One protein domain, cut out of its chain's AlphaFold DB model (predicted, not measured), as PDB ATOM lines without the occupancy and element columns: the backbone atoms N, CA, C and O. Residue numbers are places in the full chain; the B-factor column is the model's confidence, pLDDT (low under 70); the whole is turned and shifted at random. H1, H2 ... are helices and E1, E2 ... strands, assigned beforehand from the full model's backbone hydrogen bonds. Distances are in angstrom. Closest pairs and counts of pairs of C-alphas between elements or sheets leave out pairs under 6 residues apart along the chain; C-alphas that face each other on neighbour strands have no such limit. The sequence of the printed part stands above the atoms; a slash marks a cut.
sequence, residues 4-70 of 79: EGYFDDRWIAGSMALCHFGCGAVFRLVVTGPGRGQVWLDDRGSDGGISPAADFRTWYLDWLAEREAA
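AT A GLANCE: This is residues 4 to 70 of the 79 residues of an uncharacterized protein of Streptomyces sp. NEAU-C40 (UniProt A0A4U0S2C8). A strongly twisted sheet of four strands makes the body, and the one helix, H1, runs off from the end of E4 so that residues 61 to 70, of which 61 to 69 belong to H1, stick out free. Residues 4 to 14, with no named element, lie toward the other end of the longest axis. The printed part has 67 residues with, along the chain, E1, E2, E3, E4 and H1; the sheet's order is E1, E2, E3, E4, antiparallel throughout, and the class is mixed. The whole is only just compact, close to loose, with a radius of gyration of the C-alphas of 12.6 A, and spans 42 by 28 by 14 A.

IN THESE COORDINATES: Find C-alpha 15 at (186.529, 139.837, 170.087); from there E1, residues 15 to 20, runs 14.1 A. Next come E2, residues 26 to 30, 12.4 A, E3, residues 38 to 42, 12.6 A, and E4, residues 50 to 55, 15.1 A. H1, residues 56 to 69, runs 19.9 A to C-alpha 69 at (165.421, 156.935, 157.989).

HOW THE PARTS SIT: The strands form a meander, each the antiparallel neighbour of the one before, and each successive pair is a hairpin. Look for N 16 and O 29 at 2.8 A between E1 and E2, N 28 and O 40 at 2.8 A between E2 and E3, and N 41 and O 51 at 2.8 A between E3 and E4. The edge strands E1 and E4 are apart. H1 is on the sheet at a height of 12.5 A and stands up from it at 49 degrees; its closest C-alphas with E3 are Phe 56 and Val 39, 5.6 A. In H1 every O i to N i+4 pair is within hydrogen-bond range.

THE WHOLE: The C-alphas of Glu 4 and Ala 69, 42.3 A apart, are the two farthest apart. The printed part has no cut and no long link between its elements, and no printed residue is under 70 in pLDDT.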
ATOM      1  N   GLU A   4     179.233 122.907 179.044       70.31
ATOM      2  CA  GLU A   4     180.342 123.743 179.540       70.31
ATOM      3  C   GLU A   4     181.332 124.138 178.432       70.31
ATOM      4  O   GLU A   4     181.886 125.233 178.458       70.31
ATOM      5  N   GLY A   5     181.537 123.279 177.428       87.62
ATOM      6  CA  GLY A   5     182.466 123.555 176.331       87.62
ATOM      7  C   GLY A   5     181.891 124.479 175.258       87.62
ATOM      8  O   GLY A   5     182.655 125.136 174.553       87.62
ATOM      9  N   TYR A   6     180.566 124.532 175.115       91.19
ATOM     10  CA  TYR A   6     179.885 125.359 174.118       91.19
ATOM     11  C   TYR A   6     179.923 126.850 174.487       91.19
ATOM     12  O   TYR A   6     180.197 127.711 173.642       91.19
ATOM     13  N   PHE A   7     179.733 127.149 175.774       92.44
ATOM     14  CA  PHE A   7     179.745 128.514 176.306       92.44
ATOM     15  C   PHE A   7     181.133 129.032 176.695       92.44
ATOM     16  O   PHE A   7     181.249 130.184 177.097       92.44
ATOM     17  N   ASP A   8     182.185 128.231 176.524       95.44
ATOM     18  CA  ASP A   8     183.561 128.631 176.823       95.44
ATOM     19  C   ASP A   8     183.954 129.924 176.073       95.44
ATOM     20  O   ASP A   8     183.717 130.082 174.865       95.44
ATOM     21  N   ASP A   9     184.571 130.862 176.792       94.75
ATOM     22  CA  ASP A   9     185.004 132.159 176.267       94.75
ATOM     23  C   ASP A   9     186.098 132.034 175.199       94.75
ATOM     24  O   ASP A   9     186.301 132.953 174.401       94.75
ATOM     25  N   ARG A  10     186.774 130.883 175.099       95.69
ATOM     26  CA  ARG A  10     187.758 130.619 174.037       95.69
ATOM     27  C   ARG A  10     187.190 130.825 172.631       95.69
ATOM     28  O   ARG A  10     187.936 131.196 171.732       95.69
ATOM     29  N   TRP A  11     185.884 130.609 172.438       95.12
ATOM     30  CA  TRP A  11     185.216 130.774 171.142       95.12
ATOM     31  C   TRP A  11     185.027 132.237 170.735       95.12
ATOM     32  O   TRP A  11     184.822 132.527 169.561       95.12
ATOM     33  N   ILE A  12     185.114 133.157 171.697       96.06
ATOM     34  CA  ILE A  12     184.965 134.603 171.490       96.06
ATOM     35  C   ILE A  12     186.242 135.377 171.831       96.06
ATOM     36  O   ILE A  12     186.264 136.609 171.744       96.06
ATOM     37  N   ALA A  13     187.313 134.679 172.212       97.31
ATOM     38  CA  ALA A  13     188.605 135.280 172.490       97.31
ATOM     39  C   ALA A  13     189.105 136.065 171.267       97.31
ATOM     40  O   ALA A  13     189.036 135.604 170.128       97.31
ATOM     41  N   GLY A  14     189.601 137.281 171.503       97.94
ATOM     42  CA  GLY A  14     189.990 138.181 170.414       97.94
ATOM     43  C   GLY A  14     188.828 138.955 169.786       97.94
ATOM     44  O   GLY A  14     189.005 139.551 168.720       97.94
ATOM     45  N   SER A  15     187.662 138.978 170.440       98.12
ATOM     46  CA  SER A  15     186.529 139.837 170.087       98.12
ATOM     47  C   SER A  15     186.112 140.768 171.235       98.12
ATOM     48  O   SER A  15     186.434 140.534 172.398       98.12
ATOM     49  N   MET A  16     185.394 141.837 170.900       97.69
ATOM     50  CA  MET A  16     184.796 142.797 171.830       97.69
ATOM     51  C   MET A  16     183.283 142.836 171.612       97.69
ATOM     52  O   MET A  16     182.833 142.952 170.475       97.69
ATOM     53  N   ALA A  17     182.490 142.769 172.682       96.81
ATOM     54  CA  ALA A  17     181.042 142.945 172.582       96.81
ATOM     55  C   ALA A  17     180.699 144.387 172.164       96.81
ATOM     56  O   ALA A  17     181.181 145.339 172.774       96.81
ATOM     57  N   LEU A  18     179.862 144.536 171.136       96.31
ATOM     58  CA  LEU A  18     179.347 145.824 170.667       96.31
ATOM     59  C   LEU A  18     178.017 146.155 171.343       96.31
ATOM     60  O   LEU A  18     177.862 147.216 171.944       96.31
ATOM     61  N   CYS A  19     177.049 145.243 171.248       94.50
ATOM     62  CA  CYS A  19     175.723 145.407 171.832       94.50
ATOM     63  C   CYS A  19     174.995 144.065 171.967       94.50
ATOM     64  O   CYS A  19     175.331 143.080 171.309       94.50
ATOM     65  N   HIS A  20     173.975 144.047 172.824       92.19
ATOM     66  CA  HIS A  20     173.065 142.919 172.974       92.19
ATOM     67  C   HIS A  20     171.911 143.026 171.966       92.19
ATOM     68  O   HIS A  20     171.295 144.087 171.835       92.19
ATOM     69  N   PHE A  21     171.589 141.921 171.302       87.12
ATOM     70  CA  PHE A  21     170.538 141.781 170.296       87.12
ATOM     71  C   PHE A  21     169.333 140.983 170.836       87.12
ATOM     72  O   PHE A  21     168.768 140.131 170.172       87.12
ATOM     73  N   GLY A  22     168.904 141.245 172.074       84.31
ATOM     74  CA  GLY A  22     167.806 140.476 172.687       84.31
ATOM     75  C   GLY A  22     168.149 138.986 172.870       84.31
ATOM     76  O   GLY A  22     169.193 138.535 172.431       84.31
ATOM     77  N   CYS A  23     167.316 138.231 173.593       82.38
ATOM     78  CA  CYS A  23     167.428 136.763 173.730       82.38
ATOM     79  C   CYS A  23     168.832 136.184 174.050       82.38
ATOM     80  O   CYS A  23     169.129 135.052 173.698       82.38
ATOM     81  N   GLY A  24     169.713 136.936 174.718       83.94
ATOM     82  CA  GLY A  24     171.084 136.488 174.995       83.94
ATOM     83  C   GLY A  24     172.058 136.627 173.819       83.94
ATOM     84  O   GLY A  24     173.232 136.306 173.982       83.94
ATOM     85  N   ALA A  25     171.607 137.124 172.667       92.62
ATOM     86  CA  ALA A  25     172.425 137.317 171.484       92.62
ATOM     87  C   ALA A  25     173.298 138.576 171.601       92.62
ATOM     88  O   ALA A  25     172.862 139.615 172.109       92.62
ATOM     89  N   VAL A  26     174.538 138.521 171.117       96.12
ATOM     90  CA  VAL A  26     175.504 139.626 171.212       96.12
ATOM     91  C   VAL A  26     176.222 139.817 169.882       96.12
ATOM     92  O   VAL A  26     176.860 138.898 169.377       96.12
ATOM     93  N   PHE A  27     176.202 141.038 169.344       97.62
ATOM     94  CA  PHE A  27     177.111 141.396 168.258       97.62
ATOM     95  C   PHE A  27     178.513 141.623 168.815       97.62
ATOM     96  O   PHE A  27     178.702 142.382 169.770       97.62
ATOM     97  N   ARG A  28     179.508 140.980 168.208       97.94
ATOM     98  CA  ARG A  28     180.912 141.033 168.618       97.94
ATOM     99  C   ARG A  28     181.789 141.488 167.463       97.94
ATOM    100  O   ARG A  28     181.687 140.963 166.362       97.94
ATOM    101  N   LEU A  29     182.683 142.432 167.727       98.62
ATOM    102  CA  LEU A  29     183.727 142.855 166.801       98.62
ATOM    103  C   LEU A  29     184.976 142.005 167.011       98.62
ATOM    104  O   LEU A  29     185.555 142.027 168.094       98.62
ATOM    105  N   VAL A  30     185.443 141.314 165.976       98.50
ATOM    106  CA  VAL A  30     186.745 140.637 165.994       98.50
ATOM    107  C   VAL A  30     187.855 141.690 165.924       98.50
ATOM    108  O   VAL A  30     187.936 142.467 164.970       98.50
ATOM    109  N   VAL A  31     188.733 141.718 166.927       98.31
ATOM    110  CA  VAL A  31     189.804 142.723 167.070       98.31
ATOM    111  C   VAL A  31     191.206 142.159 166.819       98.31
ATOM    112  O   VAL A  31     192.140 142.923 166.576       98.31
ATOM    113  N   THR A  32     191.367 140.834 166.791       97.94
ATOM    114  CA  THR A  32     192.655 140.164 166.538       97.94
ATOM    115  C   THR A  32     192.568 139.099 165.446       97.94
ATOM    116  O   THR A  32     191.500 138.566 165.169       97.94
ATOM    117  N   GLY A  33     193.712 138.746 164.849       96.31
ATOM    118  CA  GLY A  33     193.806 137.675 163.849       96.31
ATOM    119  C   GLY A  33     193.287 138.051 162.449       96.31
ATOM    120  O   GLY A  33     193.055 139.232 162.173       96.31
ATOM    121  N   PRO A  34     193.135 137.060 161.546       95.44
ATOM    122  CA  PRO A  34     192.738 137.281 160.149       95.44
ATOM    123  C   PRO A  34     191.327 137.855 159.973       95.44
ATOM    124  O   PRO A  34     191.075 138.559 159.004       95.44
ATOM    125  N   GLY A  35     190.422 137.588 160.918       95.25
ATOM    126  CA  GLY A  35     189.051 138.104 160.903       95.25
ATOM    127  C   GLY A  35     188.898 139.523 161.459       95.25
ATOM    128  O   GLY A  35     187.769 139.972 161.636       95.25
ATOM    129  N   ARG A  36     189.991 140.229 161.788       98.00
ATOM    130  CA  ARG A  36     189.926 141.572 162.389       98.00
ATOM    131  C   ARG A  36     189.073 142.524 161.544       98.00
ATOM    132  O   ARG A  36     189.285 142.653 160.341       98.00
ATOM    133  N   GLY A  37     188.162 143.235 162.202       98.12
ATOM    134  CA  GLY A  37     187.228 144.165 161.565       98.12
ATOM    135  C   GLY A  37     185.903 143.530 161.144       98.12
ATOM    136  O   GLY A  37     185.023 144.253 160.692       98.12
ATOM    137  N   GLN A  38     185.734 142.215 161.302       98.38
ATOM    138  CA  GLN A  38     184.458 141.530 161.096       98.38
ATOM    139  C   GLN A  38     183.579 141.622 162.349       98.38
ATOM    140  O   GLN A  38     184.067 141.495 163.473       98.38
ATOM    141  N   VAL A  39     182.276 141.781 162.146       98.44
ATOM    142  CA  VAL A  39     181.229 141.658 163.160       98.44
ATOM    143  C   VAL A  39     180.599 140.277 163.046       98.44
ATOM    144  O   VAL A  39     180.254 139.826 161.955       98.44
ATOM    145  N   TRP A  40     180.478 139.600 164.181       97.88
ATOM    146  CA  TRP A  40     179.889 138.271 164.310       97.88
ATOM    147  C   TRP A  40     178.724 138.339 165.294       97.88
ATOM    148  O   TRP A  40     178.769 139.102 166.260       97.88
ATOM    149  N   LEU A  41     177.684 137.553 165.047       97.25
ATOM    150  CA  LEU A  41     176.577 137.350 165.969       97.25
ATOM    151  C   LEU A  41     176.889 136.132 166.840       97.25
ATOM    152  O   LEU A  41     177.036 135.028 166.323       97.25
ATOM    153  N   ASP A  42     177.005 136.342 168.147       97.06
ATOM    154  CA  ASP A  42     177.026 135.282 169.153       97.06
ATOM    155  C   ASP A  42     175.597 135.053 169.638       97.06
ATOM    156  O   ASP A  42     175.104 135.808 170.471       97.06
ATOM    157  N   ASP A  43     174.940 134.039 169.084       95.38
ATOM    158  CA  ASP A  43     173.571 133.625 169.401       95.38
ATOM    159  C   ASP A  43     173.547 132.294 170.173       95.38
ATOM    160  O   ASP A  43     172.554 131.570 170.208       95.38
ATOM    161  N   ARG A  44     174.663 131.944 170.827       93.12
ATOM    162  CA  ARG A  44     174.770 130.714 171.627       93.12
ATOM    163  C   ARG A  44     173.737 130.658 172.755       93.12
ATOM    164  O   ARG A  44     173.333 129.574 173.147       93.12
ATOM    165  N   GLY A  45     173.284 131.811 173.260       88.62
ATOM    166  CA  GLY A  45     172.218 131.894 174.267       88.62
ATOM    167  C   GLY A  45     170.827 131.470 173.773       88.62
ATOM    168  O   GLY A  45     169.954 131.239 174.605       88.62
ATOM    169  N   SER A  46     170.634 131.354 172.455       89.44
ATOM    170  CA  SER A  46     169.409 130.862 171.803       89.44
ATOM    171  C   SER A  46     169.678 129.656 170.888       89.44
ATOM    172  O   SER A  46     168.952 129.439 169.921       89.44
ATOM    173  N   ASP A  47     170.736 128.884 171.164       87.88
ATOM    174  CA  ASP A  47     171.168 127.713 170.380       87.88
ATOM    175  C   ASP A  47     171.581 128.015 168.917       87.88
ATOM    176  O   ASP A  47     171.767 127.099 168.113       87.88
ATOM    177  N   GLY A  48     171.785 129.290 168.560       90.44
ATOM    178  CA  GLY A  48     172.116 129.745 167.201       90.44
ATOM    179  C   GLY A  48     173.610 129.725 166.845       90.44
ATOM    180  O   GLY A  48     173.983 129.924 165.687       90.44
ATOM    181  N   GLY A  49     174.490 129.455 167.814       94.62
ATOM    182  CA  GLY A  49     175.938 129.405 167.595       94.62
ATOM    183  C   GLY A  49     176.577 130.781 167.380       94.62
ATOM    184  O   GLY A  49     176.051 131.801 167.815       94.62
ATOM    185  N   ILE A  50     177.747 130.810 166.734       96.06
ATOM    186  CA  ILE A  50     178.441 132.054 166.371       96.06
ATOM    187  C   ILE A  50     178.562 132.114 164.848       96.06
ATOM    188  O   ILE A  50     179.126 131.205 164.238       96.06
ATOM    189  N   SER A  51     178.055 133.180 164.232       96.06
ATOM    190  CA  SER A  51     178.019 133.335 162.773       96.06
ATOM    191  C   SER A  51     178.513 134.714 162.317       96.06
ATOM    192  O   SER A  51     178.388 135.694 163.057       96.06
ATOM    193  N   PRO A  52     179.116 134.827 161.120       96.00
ATOM    194  CA  PRO A  52     179.543 136.115 160.579       96.00
ATOM    195  C   PRO A  52     178.336 136.963 160.153       96.00
ATOM    196  O   PRO A  52     177.375 136.434 159.600       96.00
ATOM    197  N   ALA A  53     178.412 138.279 160.363       95.12
ATOM    198  CA  ALA A  53     177.404 139.238 159.910       95.12
ATOM    199  C   ALA A  53     177.925 140.097 158.743       95.12
ATOM    200  O   ALA A  53     177.540 139.885 157.597       95.12
ATOM    201  N   ALA A  54     178.820 141.049 159.022       96.50
ATOM    202  CA  ALA A  54     179.425 141.952 158.035       96.50
ATOM    203  C   ALA A  54     180.752 142.516 158.570       96.50
ATOM    204  O   ALA A  54     181.099 142.294 159.728       96.50
ATOM    205  N   ASP A  55     181.502 143.282 157.774       98.12
ATOM    206  CA  ASP A  55     182.556 144.126 158.345       98.12
ATOM    207  C   ASP A  55     181.954 145.272 159.184       98.12
ATOM    208  O   ASP A  55     180.816 145.693 158.973       98.12
ATOM    209  N   PHE A  56     182.722 145.793 160.145       97.88
ATOM    210  CA  PHE A  56     182.248 146.804 161.095       97.88
ATOM    211  C   PHE A  56     181.750 148.084 160.429       97.88
ATOM    212  O   PHE A  56     180.795 148.687 160.913       97.88
ATOM    213  N   ARG A  57     182.383 148.512 159.328       97.62
ATOM    214  CA  ARG A  57     181.981 149.741 158.643       97.62
ATOM    215  C   ARG A  57     180.605 149.557 158.021       97.62
ATOM    216  O   ARG A  57     179.751 150.412 158.231       97.62
ATOM    217  N   THR A  58     180.410 148.472 157.280       97.88
ATOM    218  CA  THR A  58     179.121 148.148 156.659       97.88
ATOM    219  C   THR A  58     178.041 148.000 157.732       97.88
ATOM    220  O   THR A  58     177.056 148.727 157.706       97.88
ATOM    221  N   TRP A  59     178.299 147.188 158.763       96.62
ATOM    222  CA  TRP A  59     177.367 146.976 159.876       96.62
ATOM    223  C   TRP A  59     176.945 148.284 160.570       96.62
ATOM    224  O   TRP A  59     175.763 148.505 160.827       96.62
ATOM    225  N   TYR A  60     177.904 149.167 160.866       96.50
ATOM    226  CA  TYR A  60     177.626 150.424 161.559       96.50
ATOM    227  C   TYR A  60     176.851 151.415 160.685       96.50
ATOM    228  O   TYR A  60     175.943 152.085 161.176       96.50
ATOM    229  N   LEU A  61     177.212 151.530 159.405       96.88
ATOM    230  CA  LEU A  61     176.555 152.462 158.491       96.88
ATOM    231  C   LEU A  61     175.132 152.022 158.151       96.88
ATOM    232  O   LEU A  61     174.257 152.881 158.090       96.88
ATOM    233  N   ASP A  62     174.891 150.720 158.003       95.25
ATOM    234  CA  ASP A  62     173.546 150.189 157.777       95.25
ATOM    235  C   ASP A  62     172.650 150.469 158.989       95.25
ATOM    236  O   ASP A  62     171.578 151.060 158.847       95.25
ATOM    237  N   TRP A  63     173.137 150.172 160.202       93.06
ATOM    238  CA  TRP A  63     172.429 150.531 161.433       93.06
ATOM    239  C   TRP A  63     172.144 152.035 161.509       93.06
ATOM    240  O   TRP A  63     171.030 152.434 161.849       93.06
ATOM    241  N   LEU A  64     173.127 152.885 161.204       95.06
ATOM    242  CA  LEU A  64     172.958 154.335 161.274       95.06
ATOM    243  C   LEU A  64     171.907 154.819 160.267       95.06
ATOM    244  O   LEU A  64     171.008 155.571 160.643       95.06
ATOM    245  N   ALA A  65     171.975 154.338 159.026       94.25
ATOM    246  CA  ALA A  65     171.026 154.682 157.975       94.25
ATOM    247  C   ALA A  65     169.589 154.289 158.354       94.25
ATOM    248  O   ALA A  65     168.664 155.081 158.172       94.25
ATOM    249  N   GLU A  66     169.392 153.111 158.956       90.75
ATOM    250  CA  GLU A  66     168.088 152.698 159.486       90.75
ATOM    251  C   GLU A  66     167.563 153.658 160.566       90.75
ATOM    252  O   GLU A  66     166.364 153.951 160.613       90.75
ATOM    253  N   ARG A  67     168.443 154.165 161.441       89.19
ATOM    254  CA  ARG A  67     168.060 155.108 162.506       89.19
ATOM    255  C   ARG A  67     167.762 156.505 161.991       89.19
ATOM    256  O   ARG A  67     166.889 157.159 162.553       89.19
ATOM    257  N   GLU A  68     168.447 156.945 160.946       90.56
ATOM    258  CA  GLU A  68     168.202 158.243 160.313       90.56
ATOM    259  C   GLU A  68     166.936 158.232 159.444       90.56
ATOM    260  O   GLU A  68     166.210 159.226 159.397       90.56
ATOM    261  N   ALA A  69     166.628 157.104 158.797       86.94
ATOM    262  CA  ALA A  69     165.421 156.935 157.989       86.94
ATOM    263  C   ALA A  69     164.147 156.757 158.834       86.94
ATOM    264  O   ALA A  69     163.040 157.049 158.368       86.94
ATOM    265  N   ALA A  70     164.274 156.278 160.073       71.00
ATOM    266  CA  ALA A  70     163.144 156.161 160.977       71.00
ATOM    267  C   ALA A  70     162.684 157.564 161.434       71.00
ATOM    268  O   ALA A  70     163.455 158.282 162.077       71.00
TER     269      ALA A  70